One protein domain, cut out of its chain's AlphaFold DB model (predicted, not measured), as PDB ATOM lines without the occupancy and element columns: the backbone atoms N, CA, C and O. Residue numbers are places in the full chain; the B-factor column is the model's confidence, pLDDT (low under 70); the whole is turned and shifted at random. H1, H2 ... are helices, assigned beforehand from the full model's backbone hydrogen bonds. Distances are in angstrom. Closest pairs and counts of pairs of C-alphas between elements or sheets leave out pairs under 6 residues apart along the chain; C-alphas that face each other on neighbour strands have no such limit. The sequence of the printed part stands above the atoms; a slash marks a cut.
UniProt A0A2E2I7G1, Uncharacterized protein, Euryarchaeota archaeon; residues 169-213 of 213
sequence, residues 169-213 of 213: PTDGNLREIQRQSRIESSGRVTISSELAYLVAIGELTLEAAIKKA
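This is residues 169 to 213 of the 213 residues of an uncharacterized protein of Euryarchaeota archaeon (UniProt A0A2E2I7G1). One longer helix, H1, makes the length of a small compact body, and two shorter helices, H2 and H3, sit side by side on one side of it and cross it nearly at right angles. H2 and H3 form a helical hairpin, with H2 on the first part of H1 and H3 farther along it; the link of residues 185 to 192 folds back from the end of H1 to H2. The printed part has 45 residues with three named helices, in the order H1, H2, H3, and no named strand: its class is all helix. It is compact, with a radius of gyration of the C-alphas of 9.0 A and spans of 24 by 18 by 12 A.

H1 runs over residues 171 to 184, 20.1 A from C-alpha 171 at (-24.064, -0.962, 7.731) to C-alpha 184 at (-22.528, -9.016, 26.043). H2 holds residues 193 to 201 and is 12.3 A long. H3 holds residues 206 to 212, 9.9 A long, and ends at C-alpha 212 at (-35.247, -12.377, 21.145).

H1 touches H2 with residues 173 to 178 alone, about perpendicular at 83 degrees; their closest C-alphas, of Leu 174 and Ala 196, are 5.4 A apart. H1 touches H3 with residues 177 to 181 alone, about perpendicular at 77 degrees; the closest C-alphas, of Ser 181 and Ile 210, are 6.4 A apart. H2 and H3 touch as a helical hairpin, opposite ways at a shallow tilt of 34 degrees, only just short of steep. Their closest C-alphas are those of Val 199 and Leu 206, 6.0 A apart. In H1, H2 and H3 every O i to N i+4 pair is within hydrogen-bond range.

The two C-alphas farthest apart, of Thr 170 and Ser 186, are 24.7 A apart. The link from H1 to H2 is short, with 8 residues, and that from H2 to H3 is tight, with 4. The printed part has no cut and ends at Ala 213, the chain's last residue. The mean pLDDT of the printed part is 94.5, and no printed residue is under 70.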
ATOM      1  N   PRO A 169     -29.057   4.532  10.549       94.75
ATOM      2  CA  PRO A 169     -27.923   3.658  10.812       94.75
ATOM      3  C   PRO A 169     -27.212   3.241   9.523       94.75
ATOM      4  O   PRO A 169     -27.840   2.860   8.539       94.75
ATOM      5  N   THR A 170     -25.883   3.250   9.548       95.88
ATOM      6  CA  THR A 170     -25.066   2.677   8.470       95.88
ATOM      7  C   THR A 170     -24.872   1.173   8.670       95.88
ATOM      8  O   THR A 170     -24.946   0.676   9.796       95.88
ATOM      9  N   ASP A 171     -24.482   0.447   7.618       95.81
ATOM     10  CA  ASP A 171     -24.064  -0.962   7.731       95.81
ATOM     11  C   ASP A 171     -22.962  -1.167   8.780       95.81
ATOM     12  O   ASP A 171     -22.933  -2.176   9.487       95.81
ATOM     13  N   GLY A 172     -22.049  -0.196   8.899       95.00
ATOM     14  CA  GLY A 172     -21.007  -0.199   9.921       95.00
ATOM     15  C   GLY A 172     -21.586  -0.153  11.335       95.00
ATOM     16  O   GLY A 172     -21.114  -0.880  12.205       95.00
ATOM     17  N   ASN A 173     -22.643   0.634  11.554       94.69
ATOM     18  CA  ASN A 173     -23.333   0.678  12.841       94.69
ATOM     19  C   ASN A 173     -24.033  -0.643  13.159       94.69
ATOM     20  O   ASN A 173     -23.920  -1.126  14.283       94.69
ATOM     21  N   LEU A 174     -24.706  -1.251  12.179       96.50
ATOM     22  CA  LEU A 174     -25.384  -2.532  12.386       96.50
ATOM     23  C   LEU A 174     -24.386  -3.637  12.749       96.50
ATOM     24  O   LEU A 174     -24.599  -4.368  13.715       96.50
ATOM     25  N   ARG A 175     -23.255  -3.714  12.035       96.12
ATOM     26  CA  ARG A 175     -22.175  -4.667  12.346       96.12
ATOM     27  C   ARG A 175     -21.588  -4.439  13.733       96.12
ATOM     28  O   ARG A 175     -21.277  -5.402  14.428       96.12
ATOM     29  N   GLU A 176     -21.438  -3.182  14.137       93.94
ATOM     30  CA  GLU A 176     -20.953  -2.849  15.472       93.94
ATOM     31  C   GLU A 176     -21.940  -3.303  16.553       93.94
ATOM     32  O   GLU A 176     -21.531  -3.951  17.509       93.94
ATOM     33  N   ILE A 177     -23.241  -3.078  16.373       94.12
ATOM     34  CA  ILE A 177     -24.274  -3.551  17.306       94.12
ATOM     35  C   ILE A 177     -24.289  -5.085  17.392       94.12
ATOM     36  O   ILE A 177     -24.348  -5.644  18.485       94.12
ATOM     37  N   GLN A 178     -24.156  -5.789  16.267       96.31
ATOM     38  CA  GLN A 178     -24.020  -7.251  16.250       96.31
ATOM     39  C   GLN A 178     -22.757  -7.729  16.981       96.31
ATOM     40  O   GLN A 178     -22.769  -8.739  17.688       96.31
ATOM     41  N   ARG A 179     -21.648  -6.993  16.845       95.25
ATOM     42  CA  ARG A 179     -20.417  -7.263  17.592       95.25
ATOM     43  C   ARG A 179     -20.635  -7.075  19.094       95.25
ATOM     44  O   ARG A 179     -20.173  -7.915  19.867       95.25
ATOM     45  N   GLN A 180     -21.348  -6.023  19.500       91.81
ATOM     46  CA  GLN A 180     -21.702  -5.778  20.901       91.81
ATOM     47  C   GLN A 180     -22.606  -6.877  21.455       91.81
ATOM     48  O   GLN A 180     -22.308  -7.412  22.519       91.81
ATOM     49  N   SER A 181     -23.616  -7.321  20.697       94.75
ATOM     50  CA  SER A 181     -24.484  -8.423  21.128       94.75
ATOM     51  C   SER A 181     -23.682  -9.694  21.412       94.75
ATOM     52  O   SER A 181     -23.930 -10.410  22.386       94.75
ATOM     53  N   ARG A 182     -22.670  -9.965  20.579       95.19
ATOM     54  CA  ARG A 182     -21.761 -11.094  20.777       95.19
ATOM     55  C   ARG A 182     -20.896 -10.917  22.019       95.19
ATOM     56  O   ARG A 182     -20.634 -11.907  22.689       95.19
ATOM     57  N   ILE A 183     -20.448  -9.709  22.344       92.38
ATOM     58  CA  ILE A 183     -19.645  -9.459  23.551       92.38
ATOM     59  C   ILE A 183     -20.485  -9.636  24.813       92.38
ATOM     60  O   ILE A 183     -20.089 -10.391  25.700       92.38
ATOM     61  N   GLU A 184     -21.652  -9.003  24.869       91.25
ATOM     62  CA  GLU A 184     -22.528  -9.016  26.043       91.25
ATOM     63  C   GLU A 184     -23.060 -10.425  26.343       91.25
ATOM     64  O   GLU A 184     -23.116 -10.864  27.488       91.25
ATOM     65  N   SER A 185     -23.310 -11.213  25.296       92.88
ATOM     66  CA  SER A 185     -23.669 -12.631  25.423       92.88
ATOM     67  C   SER A 185     -22.477 -13.570  25.678       92.88
ATOM     68  O   SER A 185     -22.634 -14.795  25.641       92.88
ATOM     69  N   SER A 186     -21.272 -13.049  25.930       93.50
ATOM     70  CA  SER A 186     -20.041 -13.840  26.117       93.50
ATOM     71  C   SER A 186     -19.731 -14.778  24.937       93.50
ATOM     72  O   SER A 186     -19.283 -15.909  25.110       93.50
ATOM     73  N   GLY A 187     -20.015 -14.325  23.718       91.31
ATOM     74  CA  GLY A 187     -19.754 -15.025  22.462       91.31
ATOM     75  C   GLY A 187     -20.920 -15.846  21.914       91.31
ATOM     76  O   GLY A 187     -20.772 -16.413  20.831       91.31
ATOM     77  N   ARG A 188     -22.050 -15.925  22.628       92.69
ATOM     78  CA  ARG A 188     -23.128 -16.892  22.357       92.69
ATOM     79  C   ARG A 188     -24.132 -16.440  21.299       92.69
ATOM     80  O   ARG A 188     -24.636 -17.281  20.567       92.69
ATOM     81  N   VAL A 189     -24.418 -15.141  21.215       95.31
ATOM     82  CA  VAL A 189     -25.523 -14.606  20.406       95.31
ATOM     83  C   VAL A 189     -25.036 -13.476  19.506       95.31
ATOM     84  O   VAL A 189     -24.504 -12.470  19.971       95.31
ATOM     85  N   THR A 190     -25.251 -13.621  18.201       96.50
ATOM     86  CA  THR A 190     -25.129 -12.522  17.232       96.50
ATOM     87  C   THR A 190     -26.516 -12.243  16.677       96.50
ATOM     88  O   THR A 190     -27.089 -13.106  16.017       96.50
ATOM     89  N   ILE A 191     -27.072 -11.072  16.982       97.19
ATOM     90  CA  ILE A 191     -28.444 -10.731  16.582       97.19
ATOM     91  C   ILE A 191     -28.554 -10.509  15.064       97.19
ATOM     92  O   ILE A 191     -27.578 -10.161  14.392       97.19
ATOM     93  N   SER A 192     -29.751 -10.702  14.506       97.75
ATOM     94  CA  SER A 192     -30.010 -10.457  13.082       97.75
ATOM     95  C   SER A 192     -29.841  -8.975  12.719       97.75
ATOM     96  O   SER A 192     -29.890  -8.103  13.585       97.75
ATOM     97  N   SER A 193     -29.661  -8.669  11.430       97.00
ATOM     98  CA  SER A 193     -29.592  -7.277  10.957       97.00
ATOM     99  C   SER A 193     -30.880  -6.498  11.237       97.00
ATOM    100  O   SER A 193     -30.803  -5.316  11.550       97.00
ATOM    101  N   GLU A 194     -32.035  -7.168  11.199       97.25
ATOM    102  CA  GLU A 194     -33.340  -6.597  11.558       97.25
ATOM    103  C   GLU A 194     -33.360  -6.146  13.030       97.25
ATOM    104  O   GLU A 194     -33.682  -5.003  13.342       97.25
ATOM    105  N   LEU A 195     -32.936  -7.025  13.948       97.44
ATOM    106  CA  LEU A 195     -32.851  -6.698  15.372       97.44
ATOM    107  C   LEU A 195     -31.798  -5.618  15.633       97.44
ATOM    108  O   LEU A 195     -32.041  -4.708  16.420       97.44
ATOM    109  N   ALA A 196     -30.650  -5.683  14.955       96.56
ATOM    110  CA  ALA A 196     -29.616  -4.659  15.055       96.56
ATOM    111  C   ALA A 196     -30.117  -3.292  14.574       96.56
ATOM    112  O   ALA A 196     -29.757  -2.281  15.168       96.56
ATOM    113  N   TYR A 197     -30.957  -3.256  13.538       96.81
ATOM    114  CA  TYR A 197     -31.576  -2.028  13.055       96.81
ATOM    115  C   TYR A 197     -32.515  -1.431  14.104       96.81
ATOM    116  O   TYR A 197     -32.354  -0.262  14.441       96.81
ATOM    117  N   LEU A 198     -33.407  -2.237  14.695       96.19
ATOM    118  CA  LEU A 198     -34.291  -1.785  15.780       96.19
ATOM    119  C   LEU A 198     -33.505  -1.244  16.981       96.19
ATOM    120  O   LEU A 198     -33.862  -0.210  17.540       96.19
ATOM    121  N   VAL A 199     -32.394  -1.899  17.334       94.44
ATOM    122  CA  VAL A 199     -31.486  -1.398  18.374       94.44
ATOM    123  C   VAL A 199     -30.822  -0.093  17.959       94.44
ATOM    124  O   VAL A 199     -30.674   0.807  18.780       94.44
ATOM    125  N   ALA A 200     -30.421   0.037  16.697       93.88
ATOM    126  CA  ALA A 200     -29.748   1.223  16.191       93.88
ATOM    127  C   ALA A 200     -30.639   2.468  16.223       93.88
ATOM    128  O   ALA A 200     -30.124   3.546  16.499       93.88
ATOM    129  N   ILE A 201     -31.941   2.315  15.975       94.19
ATOM    130  CA  ILE A 201     -32.910   3.420  15.990       94.19
ATOM    131  C   ILE A 201     -33.516   3.693  17.376       94.19
ATOM    132  O   ILE A 201     -34.234   4.670  17.528       94.19
ATOM    133  N   GLY A 202     -33.204   2.871  18.386       90.12
ATOM    134  CA  GLY A 202     -33.685   3.054  19.763       90.12
ATOM    135  C   GLY A 202     -35.034   2.401  20.083       90.12
ATOM    136  O   GLY A 202     -35.518   2.522  21.200       90.12
ATOM    137  N   GLU A 203     -35.619   1.647  19.149       92.19
ATOM    138  CA  GLU A 203     -36.898   0.941  19.348       92.19
ATOM    139  C   GLU A 203     -36.754  -0.342  20.188       92.19
ATOM    140  O   GLU A 203     -37.734  -0.926  20.656       92.19
ATOM    141  N   LEU A 204     -35.525  -0.832  20.361       93.31
ATOM    142  CA  LEU A 204     -35.232  -2.030  21.141       93.31
ATOM    143  C   LEU A 204     -33.904  -1.870  21.882       93.31
ATOM    144  O   LEU A 204     -32.918  -1.428  21.302       93.31
ATOM    145  N   THR A 205     -33.836  -2.287  23.145       92.31
ATOM    146  CA  THR A 205     -32.547  -2.340  23.851       92.31
ATOM    147  C   THR A 205     -31.714  -3.521  23.353       92.31
ATOM    148  O   THR A 205     -32.254  -4.538  22.902       92.31
ATOM    149  N   LEU A 206     -30.386  -3.421  23.460       91.69
ATOM    150  CA  LEU A 206     -29.486  -4.512  23.070       91.69
ATOM    151  C   LEU A 206     -29.781  -5.796  23.862       91.69
ATOM    152  O   LEU A 206     -29.900  -6.873  23.276       91.69
ATOM    153  N   GLU A 207     -30.007  -5.671  25.169       92.38
ATOM    154  CA  GLU A 207     -30.378  -6.789  26.041       92.38
ATOM    155  C   GLU A 207     -31.683  -7.469  25.581       92.38
ATOM    156  O   GLU A 207     -31.769  -8.700  25.501       92.38
ATOM    157  N   ALA A 208     -32.707  -6.682  25.230       93.69
ATOM    158  CA  ALA A 208     -33.974  -7.213  24.735       93.69
ATOM    159  C   ALA A 208     -33.821  -7.880  23.359       93.69
ATOM    160  O   ALA A 208     -34.472  -8.892  23.096       93.69
ATOM    161  N   ALA A 209     -32.949  -7.354  22.497       95.44
ATOM    162  CA  ALA A 209     -32.626  -7.965  21.212       95.44
ATOM    163  C   ALA A 209     -31.918  -9.316  21.378       95.44
ATOM    164  O   ALA A 209     -32.279 -10.272  20.698       95.44
ATOM    165  N   ILE A 210     -30.970  -9.425  22.317       95.44
ATOM    166  CA  ILE A 210     -30.278 -10.685  22.633       95.44
ATOM    167  C   ILE A 210     -31.270 -11.743  23.125       95.44
ATOM    168  O   ILE A 210     -31.184 -12.893  22.711       95.44
ATOM    169  N   LYS A 211     -32.234 -11.366  23.975       95.88
ATOM    170  CA  LYS A 211     -33.275 -12.283  24.477       95.88
ATOM    171  C   LYS A 211     -34.233 -12.784  23.388       95.88
ATOM    172  O   LYS A 211     -34.878 -13.809  23.587       95.88
ATOM    173  N   LYS A 212     -34.370 -12.044  22.282       94.56
ATOM    174  CA  LYS A 212     -35.247 -12.377  21.145       94.56
ATOM    175  C   LYS A 212     -34.551 -13.175  20.035       94.56
ATOM    176  O   LYS A 212     -35.252 -13.628  19.131       94.56
ATOM    177  N   ALA A 213     -33.223 -13.278  20.062       89.00
ATOM    178  CA  ALA A 213     -32.412 -13.944  19.042       89.00
ATOM    179  C   ALA A 213     -32.231 -15.438  19.332       89.00
ATOM    180  O   ALA A 213     -32.218 -16.205  18.345       89.00
TER     181      ALA A 213